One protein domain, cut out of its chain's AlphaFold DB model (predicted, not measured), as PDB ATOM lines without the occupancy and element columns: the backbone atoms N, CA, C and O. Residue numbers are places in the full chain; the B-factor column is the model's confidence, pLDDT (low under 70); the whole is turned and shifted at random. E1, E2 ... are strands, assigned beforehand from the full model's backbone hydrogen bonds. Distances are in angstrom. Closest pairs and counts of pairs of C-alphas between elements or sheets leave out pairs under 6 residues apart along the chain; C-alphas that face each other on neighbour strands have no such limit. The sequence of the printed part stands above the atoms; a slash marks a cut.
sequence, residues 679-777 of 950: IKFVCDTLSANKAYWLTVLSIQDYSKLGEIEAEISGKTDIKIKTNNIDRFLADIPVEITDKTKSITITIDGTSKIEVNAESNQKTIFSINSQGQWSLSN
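This is residues 679 to 777 of the 950 residues of an uncharacterized protein of Elusimicrobia bacterium RIFOXYA2_FULL_39_19 (UniProt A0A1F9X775). Two twisted sheets lie face to face as a sandwich, a five-strand layer of E1, E3, E4, E6 and E7 over a four-strand layer of E2, E5, E8 and E9, with the strands of one at 32 degrees to those of the other. The chain passes between the layers several times, and E1 and E2 come near each other along one side. The printed part has 99 residues, no named helix and nine strands, E1 to E9 along the chain, and its class is all strand. The larger sheet, in the order E1, E3, E4, E6, E7, is mixed; the smaller, in the order E2, E5, E8, E9, is antiparallel. The whole is compact, with a radius of gyration of the C-alphas of 12.9 A and spans of 40 by 28 by 23 A.

Find C-alpha 679 at (18.905, 31.522, -26.298); there E1 begins and runs to residue 683. Next come E2, residues 694 to 699, and E3, residues 706 to 713, the longest strand by residues, 23.3 A from C-alpha (8.998, 40.932, -23.671) to its last. E4, residues 717 to 723, covers 20.3 A, and E5, residues 725 to 731, 17.0 A. Then read E6, residues 742 to 747, E7, residues 751 to 756, and E8, residues 762 to 767, 17.1 A. E9, residues 773 to 776, ends at C-alpha (24.710, 51.406, -19.075).

Start in the larger sheet, strongly twisted, at its edge strand E1. It is antiparallel to E3, with N 681 and O 708 2.9 A apart. The hairpin E3 and E4 has N 711 and O 719 at 2.8 A. E4 and E6 are parallel at 26 degrees, with N 720 and O 746 at 2.8 A. The hairpin E6 and E7 has N 745 and O 753 at 2.8 A. In the other sheet, E2 and E5 are antiparallel, with N 695 and O 729 at 2.9 A. E5 and E8 follow, with N 730 and O 763 at 2.9 A, and the hairpin E8 and E9 has N 774 and O 766 at 2.9 A. Between the sheets, look at the closest C-alphas of E7 and E9, those of Ser 751 and Trp 773, 5.9 A apart. E1 and E8 are apart.

The C-alphas farthest apart, those of Ser 703 and Lys 739, are 40.0 A apart. The printed part has no cut and no long link; the links E1 to E2 and E5 to E6 have 10 residues each. The mean pLDDT of the printed part is 89.3, and you will find values under 70 at residue 739 and residues 758 to 760.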
ATOM      1  N   ILE A 679      19.961  31.372 -27.297       97.31
ATOM      2  CA  ILE A 679      18.905  31.522 -26.298       97.31
ATOM      3  C   ILE A 679      17.728  32.205 -26.972       97.31
ATOM      4  O   ILE A 679      17.910  33.203 -27.663       97.31
ATOM      5  N   LYS A 680      16.527  31.690 -26.720       98.25
ATOM      6  CA  LYS A 680      15.265  32.384 -26.954       98.25
ATOM      7  C   LYS A 680      14.535  32.465 -25.627       98.25
ATOM      8  O   LYS A 680      14.498  31.470 -24.899       98.25
ATOM      9  N   PHE A 681      14.006  33.634 -25.309       98.62
ATOM     10  CA  PHE A 681      13.334  33.859 -24.046       98.62
ATOM     11  C   PHE A 681      12.188  34.856 -24.186       98.62
ATOM     12  O   PHE A 681      12.322  35.882 -24.849       98.62
ATOM     13  N   VAL A 682      11.082  34.543 -23.523       97.88
ATOM     14  CA  VAL A 682       9.914  35.390 -23.354       97.88
ATOM     15  C   VAL A 682       9.530  35.460 -21.882       97.88
ATOM     16  O   VAL A 682       9.546  34.449 -21.171       97.88
ATOM     17  N   CYS A 683       9.144  36.652 -21.439       94.88
ATOM     18  CA  CYS A 683       8.578  36.885 -20.117       94.88
ATOM     19  C   CYS A 683       7.447  37.916 -20.183       94.88
ATOM     20  O   CYS A 683       7.470  38.848 -20.988       94.88
ATOM     21  N   ASP A 684       6.464  37.753 -19.310       90.44
ATOM     22  CA  ASP A 684       5.321  38.645 -19.111       90.44
ATOM     23  C   ASP A 684       5.462  39.519 -17.855       90.44
ATOM     24  O   ASP A 684       4.873  40.594 -17.775       90.44
ATOM     25  N   THR A 685       6.272  39.091 -16.882       90.56
ATOM     26  CA  THR A 685       6.606  39.869 -15.683       90.56
ATOM     27  C   THR A 685       8.106  39.838 -15.410       90.56
ATOM     28  O   THR A 685       8.830  38.956 -15.877       90.56
ATOM     29  N   LEU A 686       8.595  40.798 -14.617       93.88
ATOM     30  CA  LEU A 686      10.008  40.825 -14.231       93.88
ATOM     31  C   LEU A 686      10.348  39.844 -13.091       93.88
ATOM     32  O   LEU A 686      11.514  39.728 -12.726       93.88
ATOM     33  N   SER A 687       9.373  39.126 -12.526       88.88
ATOM     34  CA  SER A 687       9.618  38.146 -11.454       88.88
ATOM     35  C   SER A 687      10.229  36.833 -11.963       88.88
ATOM     36  O   SER A 687      10.897  36.135 -11.204       88.88
ATOM     37  N   ALA A 688      10.062  36.525 -13.253       92.25
ATOM     38  CA  ALA A 688      10.746  35.436 -13.948       92.25
ATOM     39  C   ALA A 688      11.362  35.979 -15.243       92.25
ATOM     40  O   ALA A 688      10.819  35.823 -16.332       92.25
ATOM     41  N   ASN A 689      12.472  36.705 -15.100       96.06
ATOM     42  CA  ASN A 689      13.041  37.555 -16.147       96.06
ATOM     43  C   ASN A 689      14.396  37.080 -16.677       96.06
ATOM     44  O   ASN A 689      15.127  37.865 -17.286       96.06
ATOM     45  N   LYS A 690      14.774  35.832 -16.404       97.06
ATOM     46  CA  LYS A 690      16.113  35.327 -16.686       97.06
ATOM     47  C   LYS A 690      16.070  34.043 -17.507       97.06
ATOM     48  O   LYS A 690      15.302  33.134 -17.221       97.06
ATOM     49  N   ALA A 691      16.980  33.963 -18.474       97.50
ATOM     50  CA  ALA A 691      17.355  32.733 -19.149       97.50
ATOM     51  C   ALA A 691      18.876  32.692 -19.352       97.50
ATOM     52  O   ALA A 691      19.448  33.400 -20.180       97.50
ATOM     53  N   TYR A 692      19.530  31.807 -18.609       96.00
ATOM     54  CA  TYR A 692      20.948  31.475 -18.667       96.00
ATOM     55  C   TYR A 692      21.810  32.698 -18.361       96.00
ATOM     56  O   TYR A 692      21.883  33.129 -17.210       96.00
ATOM     57  N   TRP A 693      22.451  33.270 -19.376       94.00
ATOM     58  CA  TRP A 693      23.269  34.469 -19.254       94.00
ATOM     59  C   TRP A 693      22.541  35.750 -19.692       94.00
ATOM     60  O   TRP A 693      23.150  36.814 -19.705       94.00
ATOM     61  N   LEU A 694      21.249  35.688 -20.022       96.75
ATOM     62  CA  LEU A 694      20.420  36.856 -20.326       96.75
ATOM     63  C   LEU A 694      19.426  37.142 -19.203       96.75
ATOM     64  O   LEU A 694      18.744  36.236 -18.721       96.75
ATOM     65  N   THR A 695      19.284  38.418 -18.854       97.81
ATOM     66  CA  THR A 695      18.250  38.907 -17.935       97.81
ATOM     67  C   THR A 695      17.537  40.109 -18.546       97.81
ATOM     68  O   THR A 695      18.171  41.119 -18.846       97.81
ATOM     69  N   VAL A 696      16.215  40.040 -18.686       97.94
ATOM     70  CA  VAL A 696      15.368  41.176 -19.075       97.94
ATOM     71  C   VAL A 696      15.206  42.096 -17.869       97.94
ATOM     72  O   VAL A 696      14.737  41.678 -16.816       97.94
ATOM     73  N   LEU A 697      15.623  43.353 -17.989       96.94
ATOM     74  CA  LEU A 697      15.609  44.297 -16.866       96.94
ATOM     75  C   LEU A 697      14.418  45.252 -16.923       96.94
ATOM     76  O   LEU A 697      14.047  45.797 -15.887       96.94
ATOM     77  N   SER A 698      13.843  45.471 -18.107       95.81
ATOM     78  CA  SER A 698      12.659  46.307 -18.297       95.81
ATOM     79  C   SER A 698      11.964  46.003 -19.634       95.81
ATOM     80  O   SER A 698      12.615  45.699 -20.638       95.81
ATOM     81  N   ILE A 699      10.630  46.056 -19.604       95.00
ATOM     82  CA  ILE A 699       9.706  45.863 -20.733       95.00
ATOM     83  C   ILE A 699       9.112  47.233 -21.093       95.00
ATOM     84  O   ILE A 699       8.847  48.040 -20.199       95.00
ATOM     85  N   GLN A 700       8.907  47.506 -22.383       91.56
ATOM     86  CA  GLN A 700       8.359  48.791 -22.839       91.56
ATOM     87  C   GLN A 700       6.850  48.894 -22.566       91.56
ATOM     88  O   GLN A 700       6.394  49.829 -21.911       91.56
ATOM     89  N   ASP A 701       6.080  47.917 -23.045       92.75
ATOM     90  CA  ASP A 701       4.631  47.796 -22.881       92.75
ATOM     91  C   ASP A 701       4.310  46.517 -22.098       92.75
ATOM     92  O   ASP A 701       4.337  45.414 -22.645       92.75
ATOM     93  N   TYR A 702       3.993  46.666 -20.810       92.44
ATOM     94  CA  TYR A 702       3.698  45.549 -19.900       92.44
ATOM     95  C   TYR A 702       2.362  44.842 -20.193       92.44
ATOM     96  O   TYR A 702       2.073  43.823 -19.571       92.44
ATOM     97  N   SER A 703       1.554  45.335 -21.140       90.12
ATOM     98  CA  SER A 703       0.390  44.590 -21.644       90.12
ATOM     99  C   SER A 703       0.765  43.507 -22.665       90.12
ATOM    100  O   SER A 703      -0.084  42.710 -23.069       90.12
ATOM    101  N   LYS A 704       2.032  43.471 -23.093       92.94
ATOM    102  CA  LYS A 704       2.580  42.536 -24.078       92.94
ATOM    103  C   LYS A 704       3.797  41.815 -23.512       92.94
ATOM    104  O   LYS A 704       4.451  42.281 -22.585       92.94
ATOM    105  N   LEU A 705       4.126  40.686 -24.128       94.88
ATOM    106  CA  LEU A 705       5.313  39.911 -23.789       94.88
ATOM    107  C   LEU A 705       6.595  40.672 -24.155       94.88
ATOM    108  O   LEU A 705       6.636  41.365 -25.172       94.88
ATOM    109  N   GLY A 706       7.631  40.544 -23.329       97.06
ATOM    110  CA  GLY A 706       8.998  40.932 -23.671       97.06
ATOM    111  C   GLY A 706       9.746  39.729 -24.232       97.06
ATOM    112  O   GLY A 706       9.777  38.682 -23.586       97.06
ATOM    113  N   GLU A 707      10.350  39.866 -25.411       98.38
ATOM    114  CA  GLU A 707      11.057  38.776 -26.091       98.38
ATOM    115  C   GLU A 707      12.511  39.156 -26.374       98.38
ATOM    116  O   GLU A 707      12.802  40.243 -26.883       98.38
ATOM    117  N   ILE A 708      13.427  38.237 -26.080       98.50
ATOM    118  CA  ILE A 708      14.851  38.370 -26.379       98.50
ATOM    119  C   ILE A 708      15.396  37.072 -26.969       98.50
ATOM    120  O   ILE A 708      15.174  35.974 -26.457       98.50
ATOM    121  N   GLU A 709      16.147  37.203 -28.054       98.06
ATOM    122  CA  GLU A 709      16.888  36.114 -28.676       98.06
ATOM    123  C   GLU A 709      18.356  36.514 -28.767       98.06
ATOM    124  O   GLU A 709      18.666  37.607 -29.239       98.06
ATOM    125  N   ALA A 710      19.263  35.635 -28.351       95.94
ATOM    126  CA  ALA A 710      20.688  35.837 -28.560       95.94
ATOM    127  C   ALA A 710      21.337  34.621 -29.204       95.94
ATOM    128  O   ALA A 710      21.119  33.491 -28.774       95.94
ATOM    129  N   GLU A 711      22.172  34.862 -30.205       94.25
ATOM    130  CA  GLU A 711      22.903  33.843 -30.947       94.25
ATOM    131  C   GLU A 711      24.377  34.235 -31.048       94.25
ATOM    132  O   GLU A 711      24.723  35.349 -31.448       94.25
ATOM    133  N   ILE A 712      25.257  33.304 -30.702       88.44
ATOM    134  CA  ILE A 712      26.704  33.495 -30.763       88.44
ATOM    135  C   ILE A 712      27.237  32.826 -32.031       88.44
ATOM    136  O   ILE A 712      27.231  31.600 -32.157       88.44
ATOM    137  N   SER A 713      27.712  33.644 -32.972       80.62
ATOM    138  CA  SER A 713      28.295  33.218 -34.247       80.62
ATOM    139  C   SER A 713      29.824  33.336 -34.184       80.62
ATOM    140  O   SER A 713      30.373  34.429 -34.116       80.62
ATOM    141  N   GLY A 714      30.547  32.217 -34.225       73.88
ATOM    142  CA  GLY A 714      32.013  32.231 -34.114       73.88
ATOM    143  C   GLY A 714      32.501  32.453 -32.674       73.88
ATOM    144  O   GLY A 714      31.911  31.909 -31.744       73.88
ATOM    145  N   LYS A 715      33.619  33.179 -32.501       71.62
ATOM    146  CA  LYS A 715      34.261  33.419 -31.187       71.62
ATOM    147  C   LYS A 715      34.069  34.838 -30.641       71.62
ATOM    148  O   LYS A 715      34.196  35.037 -29.441       71.62
ATOM    149  N   THR A 716      33.774  35.809 -31.507       75.94
ATOM    150  CA  THR A 716      33.756  37.238 -31.150       75.94
ATOM    151  C   THR A 716      32.428  37.933 -31.416       75.94
ATOM    152  O   THR A 716      32.248  39.035 -30.911       75.94
ATOM    153  N   ASP A 717      31.504  37.330 -32.171       85.75
ATOM    154  CA  ASP A 717      30.300  38.020 -32.639       85.75
ATOM    155  C   ASP A 717      29.034  37.456 -31.986       85.75
ATOM    156  O   ASP A 717      28.661  36.295 -32.180       85.75
ATOM    157  N   ILE A 718      28.341  38.305 -31.229       90.69
ATOM    158  CA  ILE A 718      27.060  37.994 -30.587       90.69
ATOM    159  C   ILE A 718      25.972  38.820 -31.262       90.69
ATOM    160  O   ILE A 718      26.090  40.039 -31.386       90.69
ATOM    161  N   LYS A 719      24.893  38.175 -31.695       95.00
ATOM    162  CA  LYS A 719      23.703  38.847 -32.218       95.00
ATOM    163  C   LYS A 719      22.597  38.754 -31.189       95.00
ATOM    164  O   LYS A 719      22.318  37.663 -30.705       95.00
ATOM    165  N   ILE A 720      21.967  39.878 -30.883       96.69
ATOM    166  CA  ILE A 720      20.817  39.955 -29.988       96.69
ATOM    167  C   ILE A 720      19.671  40.611 -30.750       96.69
ATOM    168  O   ILE A 720      19.858  41.625 -31.423       96.69
ATOM    169  N   LYS A 721      18.488  40.017 -30.667       97.88
ATOM    170  CA  LYS A 721      17.238  40.600 -31.142       97.88
ATOM    171  C   LYS A 721      16.319  40.791 -29.958       97.88
ATOM    172  O   LYS A 721      16.219  39.909 -29.105       97.88
ATOM    173  N   THR A 722      15.644  41.922 -29.932       97.94
ATOM    174  CA  THR A 722      14.692  42.268 -28.891       97.94
ATOM    175  C   THR A 722      13.352  42.649 -29.505       97.94
ATOM    176  O   THR A 722      13.278  43.194 -30.606       97.94
ATOM    177  N   ASN A 723      12.274  42.354 -28.787       97.44
ATOM    178  CA  ASN A 723      10.945  42.878 -29.058       97.44
ATOM    179  C   ASN A 723      10.320  43.283 -27.722       97.44
ATOM    180  O   ASN A 723      10.337  42.509 -26.767       97.44
ATOM    181  N   ASN A 724       9.789  44.507 -27.652       96.69
ATOM    182  CA  ASN A 724       9.164  45.064 -26.449       96.69
ATOM    183  C   ASN A 724      10.086  45.135 -25.199       96.69
ATOM    184  O   ASN A 724       9.613  45.138 -24.066       96.69
ATOM    185  N   ILE A 725      11.409  45.232 -25.382       96.12
ATOM    186  CA  ILE A 725      12.405  45.370 -24.300       96.12
ATOM    187  C   ILE A 725      13.155  46.688 -24.482       96.12
ATOM    188  O   ILE A 725      13.537  47.035 -25.596       96.12
ATOM    189  N   ASP A 726      13.381  47.436 -23.405       93.06
ATOM    190  CA  ASP A 726      14.209  48.657 -23.422       93.06
ATOM    191  C   ASP A 726      15.490  48.541 -22.586       93.06
ATOM    192  O   ASP A 726      16.377  49.393 -22.708       93.06
ATOM    193  N   ARG A 727      15.621  47.480 -21.772       96.69
ATOM    194  CA  ARG A 727      16.814  47.210 -20.965       96.69
ATOM    195  C   ARG A 727      17.031  45.720 -20.714       96.69
ATOM    196  O   ARG A 727      16.111  45.015 -20.299       96.69
ATOM    197  N   PHE A 728      18.269  45.253 -20.855       97.62
ATOM    198  CA  PHE A 728      18.657  43.886 -20.493       97.62
ATOM    199  C   PHE A 728      20.111  43.804 -20.008       97.62
ATOM    200  O   PHE A 728      20.925  44.690 -20.272       97.62
ATOM    201  N   LEU A 729      20.428  42.744 -19.271       96.94
ATOM    202  CA  LEU A 729      21.771  42.363 -18.840       96.94
ATOM    203  C   LEU A 729      22.200  41.114 -19.611       96.94
ATOM    204  O   LEU A 729      21.441  40.149 -19.699       96.94
ATOM    205  N   ALA A 730      23.433  41.124 -20.107       94.06
ATOM    206  CA  ALA A 730      24.129  39.942 -20.593       94.06
ATOM    207  C   ALA A 730      25.309  39.627 -19.653       94.06
ATOM    208  O   ALA A 730      26.220  40.442 -19.521       94.06
ATOM    209  N   ASP A 731      25.265  38.469 -18.991       91.75
ATOM    210  CA  ASP A 731      26.313  37.892 -18.128       91.75
ATOM    211  C   ASP A 731      27.131  36.854 -18.918       91.75
ATOM    212  O   ASP A 731      27.022  35.646 -18.709       91.75
ATOM    213  N   ILE A 732      27.855  37.332 -19.927       86.25
ATOM    214  CA  ILE A 732      28.449  36.537 -21.005       86.25
ATOM    215  C   ILE A 732      29.532  35.603 -20.441       86.25
ATOM    216  O   ILE A 732      30.558  36.086 -19.952       86.25
ATOM    217  N   PRO A 733      29.364  34.270 -20.552       78.50
ATOM    218  CA  PRO A 733      30.335  33.323 -20.020       78.50
ATOM    219  C   PRO A 733      31.657  33.354 -20.797       78.50
ATOM    220  O   PRO A 733      31.680  33.318 -22.032       78.50
ATOM    221  N   VAL A 734      32.771  33.358 -20.063       77.12
ATOM    222  CA  VAL A 734      34.143  33.411 -20.605       77.12
ATOM    223  C   VAL A 734      34.491  32.198 -21.465       77.12
ATOM    224  O   VAL A 734      35.340  32.277 -22.353       77.12
ATOM    225  N   GLU A 735      33.844  31.064 -21.211       77.44
ATOM    226  CA  GLU A 735      34.016  29.825 -21.963       77.44
ATOM    227  C   GLU A 735      33.501  29.958 -23.398       77.44
ATOM    228  O   GLU A 735      34.042  29.325 -24.306       77.44
ATOM    229  N   ILE A 736      32.473  30.783 -23.624       74.81
ATOM    230  CA  ILE A 736      31.876  30.940 -24.955       74.81
ATOM    231  C   ILE A 736      32.700  31.899 -25.827       74.81
ATOM    232  O   ILE A 736      32.723  31.747 -27.049       74.81
ATOM    233  N   THR A 737      33.418  32.841 -25.212       73.31
ATOM    234  CA  THR A 737      34.257  33.828 -25.911       73.31
ATOM    235  C   THR A 737      35.691  33.348 -26.147       73.31
ATOM    236  O   THR A 737      36.514  34.110 -26.634       73.31
ATOM    237  N   ASP A 738      36.037  32.100 -25.797       70.94
ATOM    238  CA  ASP A 738      37.402  31.546 -25.906       70.94
ATOM    239  C   ASP A 738      38.481  32.468 -25.296       70.94
ATOM    240  O   ASP A 738      39.607  32.567 -25.788       70.94
ATOM    241  N   LYS A 739      38.116  33.191 -24.226       69.81
ATOM    242  CA  LYS A 739      38.965  34.186 -23.548       69.81
ATOM    243  C   LYS A 739      39.469  35.312 -24.467       69.81
ATOM    244  O   LYS A 739      40.532  35.883 -24.211       69.81
ATOM    245  N   THR A 740      38.747  35.654 -25.537       70.12
ATOM    246  CA  THR A 740      39.082  36.827 -26.355       70.12
ATOM    247  C   THR A 740      38.939  38.104 -25.537       70.12
ATOM    248  O   THR A 740      38.027  38.229 -24.730       70.12
ATOM    249  N   LYS A 741      39.803  39.093 -25.779       73.94
ATOM    250  CA  LYS A 741      39.775  40.361 -25.030       73.94
ATOM    251  C   LYS A 741      38.598  41.266 -25.387       73.94
ATOM    252  O   LYS A 741      38.149  42.038 -24.549       73.94
ATOM    253  N   SER A 742      38.109  41.179 -26.622       82.31
ATOM    254  CA  SER A 742      37.021  42.009 -27.137       82.31
ATOM    255  C   SER A 742      36.028  41.154 -27.914       82.31
ATOM    256  O   SER A 742      36.435  40.250 -28.648       82.31
ATOM    257  N   ILE A 743      34.742  41.442 -27.733       87.44
ATOM    258  CA  ILE A 743      33.623  40.850 -28.467       87.44
ATOM    259  C   ILE A 743      32.741  41.964 -29.034       87.44
ATOM    260  O   ILE A 743      32.577  43.017 -28.416       87.44
ATOM    261  N   THR A 744      32.148  41.720 -30.197       89.62
ATOM    262  CA  THR A 744      31.201  42.627 -30.845       89.62
ATOM    263  C   THR A 744      29.788  42.112 -30.629       89.62
ATOM    264  O   THR A 744      29.451  40.999 -31.036       89.62
ATOM    265  N   ILE A 745      28.931  42.939 -30.037       92.06
ATOM    266  CA  ILE A 745      27.511  42.639 -29.863       92.06
ATOM    267  C   ILE A 745      26.706  43.482 -30.843       92.06
ATOM    268  O   ILE A 745      26.762  44.710 -30.817       92.06
ATOM    269  N   THR A 746      25.969  42.815 -31.728       94.44
ATOM    270  CA  THR A 746      25.034  43.446 -32.664       94.44
ATOM    271  C   THR A 746      23.614  43.292 -32.138       94.44
ATOM    272  O   THR A 746      23.117  42.171 -32.068       94.44
ATOM    273  N   ILE A 747      22.956  44.401 -31.806       95.88
ATOM    274  CA  ILE A 747      21.594  44.430 -31.263       95.88
ATOM    275  C   ILE A 747      20.640  44.997 -32.320       95.88
ATOM    276  O   ILE A 747      20.930  46.028 -32.935       95.88
ATOM    277  N   ASP A 748      19.542  44.283 -32.575       94.38
ATOM    278  CA  ASP A 748      18.480  44.632 -33.535       94.38
ATOM    279  C   ASP A 748      19.007  44.986 -34.938       94.38
ATOM    280  O   ASP A 748      18.474  45.832 -35.654       94.38
ATOM    281  N   GLY A 749      20.120  44.351 -35.325       88.88
ATOM    282  CA  GLY A 749      20.785  44.520 -36.620       88.88
ATOM    283  C   GLY A 749      21.460  45.877 -36.857       88.88
ATOM    284  O   GLY A 749      22.152  46.026 -37.863       88.88
ATOM    285  N   THR A 750      21.300  46.848 -35.956       87.44
ATOM    286  CA  THR A 750      21.694  48.249 -36.184       87.44
ATOM    287  C   THR A 750      22.758  48.733 -35.207       87.44
ATOM    288  O   THR A 750      23.727  49.368 -35.625       87.44
ATOM    289  N   SER A 751      22.642  48.396 -33.923       89.19
ATOM    290  CA  SER A 751      23.603  48.805 -32.899       89.19
ATOM    291  C   SER A 751      24.742  47.795 -32.799       89.19
ATOM    292  O   SER A 751      24.518  46.661 -32.396       89.19
ATOM    293  N   LYS A 752      25.972  48.199 -33.139       92.19
ATOM    294  CA  LYS A 752      27.191  47.396 -32.943       92.19
ATOM    295  C   LYS A 752      28.011  47.976 -31.800       92.19
ATOM    296  O   LYS A 752      28.428  49.129 -31.877       92.19
ATOM    297  N   ILE A 753      28.222  47.190 -30.752       90.88
ATOM    298  CA  ILE A 753      28.859  47.629 -29.510       90.88
ATOM    299  C   ILE A 753      30.016  46.683 -29.193       90.88
ATOM    300  O   ILE A 753      29.813  45.474 -29.088       90.88
ATOM    301  N   GLU A 754      31.219  47.229 -29.030       89.00
ATOM    302  CA  GLU A 754      32.374  46.468 -28.549       89.00
ATOM    303  C   GLU A 754      32.346  46.361 -27.022       89.00
ATOM    304  O   GLU A 754      32.144  47.348 -26.310       89.00
ATOM    305  N   VAL A 755      32.563  45.150 -26.516       85.94
ATOM    306  CA  VAL A 755      32.573  44.837 -25.087       85.94
ATOM    307  C   VAL A 755      33.882  44.132 -24.748       85.94
ATOM    308  O   VAL A 755      34.268  43.162 -25.396       85.94
ATOM    309  N   ASN A 756      34.569  44.605 -23.706       81.12
ATOM    310  CA  ASN A 756      35.752  43.928 -23.182       81.12
ATOM    311  C   ASN A 756      35.325  42.686 -22.385       81.12
ATOM    312  O   ASN A 756      34.743  42.814 -21.312       81.12
ATOM    313  N   ALA A 757      35.621  41.487 -22.883       71.75
ATOM    314  CA  ALA A 757      35.175  40.246 -22.246       71.75
ATOM    315  C   ALA A 757      36.020  39.825 -21.021       71.75
ATOM    316  O   ALA A 757      35.586  38.960 -20.260       71.75
ATOM    317  N   GLU A 758      37.185  40.444 -20.779       69.31
ATOM    318  CA  GLU A 758      37.970  40.238 -19.548       69.31
ATOM    319  C   GLU A 758      37.399  41.036 -18.364       69.31
ATOM    320  O   GLU A 758      37.395  40.537 -17.239       69.31
ATOM    321  N   SER A 759      36.901  42.257 -18.599       64.06
ATOM    322  CA  SER A 759      36.420  43.154 -17.532       64.06
ATOM    323  C   SER A 759      34.899  43.319 -17.461       64.06
ATOM    324  O   SER A 759      34.386  43.672 -16.403       64.06
ATOM    325  N   ASN A 760      34.170  43.064 -18.554       60.81
ATOM    326  CA  ASN A 760      32.738  43.361 -18.684       60.81
ATOM    327  C   ASN A 760      31.901  42.097 -18.950       60.81
ATOM    328  O   ASN A 760      31.016  42.095 -19.805       60.81
ATOM    329  N   GLN A 761      32.148  41.014 -18.204       70.81
ATOM    330  CA  GLN A 761      31.322  39.797 -18.301       70.81
ATOM    331  C   GLN A 761      29.838  40.105 -18.068       70.81
ATOM    332  O   GLN A 761      28.987  39.578 -18.768       70.81
ATOM    333  N   LYS A 762      29.539  41.048 -17.166       88.44
ATOM    334  CA  LYS A 762      28.194  41.572 -16.908       88.44
ATOM    335  C   LYS A 762      28.024  42.928 -17.562       88.44
ATOM    336  O   LYS A 762      28.481  43.933 -17.023       88.44
ATOM    337  N   THR A 763      27.357  42.951 -18.707       91.94
ATOM    338  CA  THR A 763      27.125  44.174 -19.474       91.94
ATOM    339  C   THR A 763      25.641  44.489 -19.562       91.94
ATOM    340  O   THR A 763      24.834  43.638 -19.932       91.94
ATOM    341  N   ILE A 764      25.280  45.726 -19.223       95.56
ATOM    342  CA  ILE A 764      23.899  46.208 -19.251       95.56
ATOM    343  C   ILE A 764      23.701  47.064 -20.497       95.56
ATOM    344  O   ILE A 764      24.486  47.974 -20.773       95.56
ATOM    345  N   PHE A 765      22.618  46.793 -21.211       95.94
ATOM    346  CA  PHE A 765      22.211  47.502 -22.415       95.94
ATOM    347  C   PHE A 765      20.906  48.242 -22.155       95.94
ATOM    348  O   PHE A 765      20.005  47.715 -21.502       95.94
ATOM    349  N   SER A 766      20.811  49.467 -22.662       95.62
ATOM    350  CA  SER A 766      19.608  50.294 -22.588       95.62
ATOM    351  C   SER A 766      19.409  51.052 -23.892       95.62
ATOM    352  O   SER A 766      20.386  51.507 -24.493       95.62
ATOM    353  N   ILE A 767      18.152  51.247 -24.282       92.25
ATOM    354  CA  ILE A 767      17.789  52.170 -25.360       92.25
ATOM    355  C   ILE A 767      17.984  53.615 -24.872       92.25
ATOM    356  O   ILE A 767      17.556  53.973 -23.772       92.25
ATOM    357  N   ASN A 768      18.665  54.439 -25.667       87.69
ATOM    358  CA  ASN A 768      18.876  55.862 -25.399       87.69
ATOM    359  C   ASN A 768      17.713  56.726 -25.935       87.69
ATOM    360  O   ASN A 768      16.785  56.235 -26.573       87.69
ATOM    361  N   SER A 769      17.760  58.043 -25.718       83.62
ATOM    362  CA  SER A 769      16.707  58.971 -26.172       83.62
ATOM    363  C   SER A 769      16.522  59.046 -27.696       83.62
ATOM    364  O   SER A 769      15.518  59.583 -28.155       83.62
ATOM    365  N   GLN A 770      17.468  58.521 -28.474       85.25
ATOM    366  CA  GLN A 770      17.433  58.459 -29.938       85.25
ATOM    367  C   GLN A 770      16.942  57.094 -30.448       85.25
ATOM    368  O   GLN A 770      16.944  56.861 -31.655       85.25
ATOM    369  N   GLY A 771      16.545  56.182 -29.553       86.62
ATOM    370  CA  GLY A 771      16.097  54.838 -29.917       86.62
ATOM    371  C   GLY A 771      17.233  53.855 -30.225       86.62
ATOM    372  O   GLY A 771      16.970  52.799 -30.786       86.62
ATOM    373  N   GLN A 772      18.487  54.178 -29.886       91.44
ATOM    374  CA  GLN A 772      19.647  53.314 -30.136       91.44
ATOM    375  C   GLN A 772      20.116  52.608 -28.862       91.44
ATOM    376  O   GLN A 772      20.102  53.198 -27.780       91.44
ATOM    377  N   TRP A 773      20.595  51.368 -28.988       95.94
ATOM    378  CA  TRP A 773      21.182  50.636 -27.867       95.94
ATOM    379  C   TRP A 773      22.560  51.179 -27.488       95.94
ATOM    380  O   TRP A 773      23.414  51.409 -28.346       95.94
ATOM    381  N   SER A 774      22.795  51.327 -26.186       93.75
ATOM    382  CA  SER A 774      24.084  51.721 -25.613       93.75
ATOM    383  C   SER A 774      24.358  51.016 -24.285       93.75
ATOM    384  O   SER A 774      23.437  50.518 -23.634       93.75
ATOM    385  N   LEU A 775      25.626  51.015 -23.866       92.88
ATOM    386  CA  LEU A 775      26.038  50.519 -22.554       92.88
ATOM    387  C   LEU A 775      25.460  51.376 -21.421       92.88
ATOM    388  O   LEU A 775      25.349  52.598 -21.540       92.88
ATOM    389  N   SER A 776      25.134  50.737 -20.301       92.25
ATOM    390  CA  SER A 776      24.710  51.406 -19.075       92.25
ATOM    391  C   SER A 776      25.416  50.834 -17.849       92.25
ATOM    392  O   SER A 776      25.806  49.671 -17.832       92.25
ATOM    393  N   ASN A 777      25.557  51.656 -16.808       89.06
ATOM    394  CA  ASN A 777      26.223  51.272 -15.559       89.06
ATOM    395  C   ASN A 777      25.231  50.911 -14.440       89.06
ATOM    396  O   ASN A 777      25.621  50.326 -13.434       89.06
TER     397      ASN A 777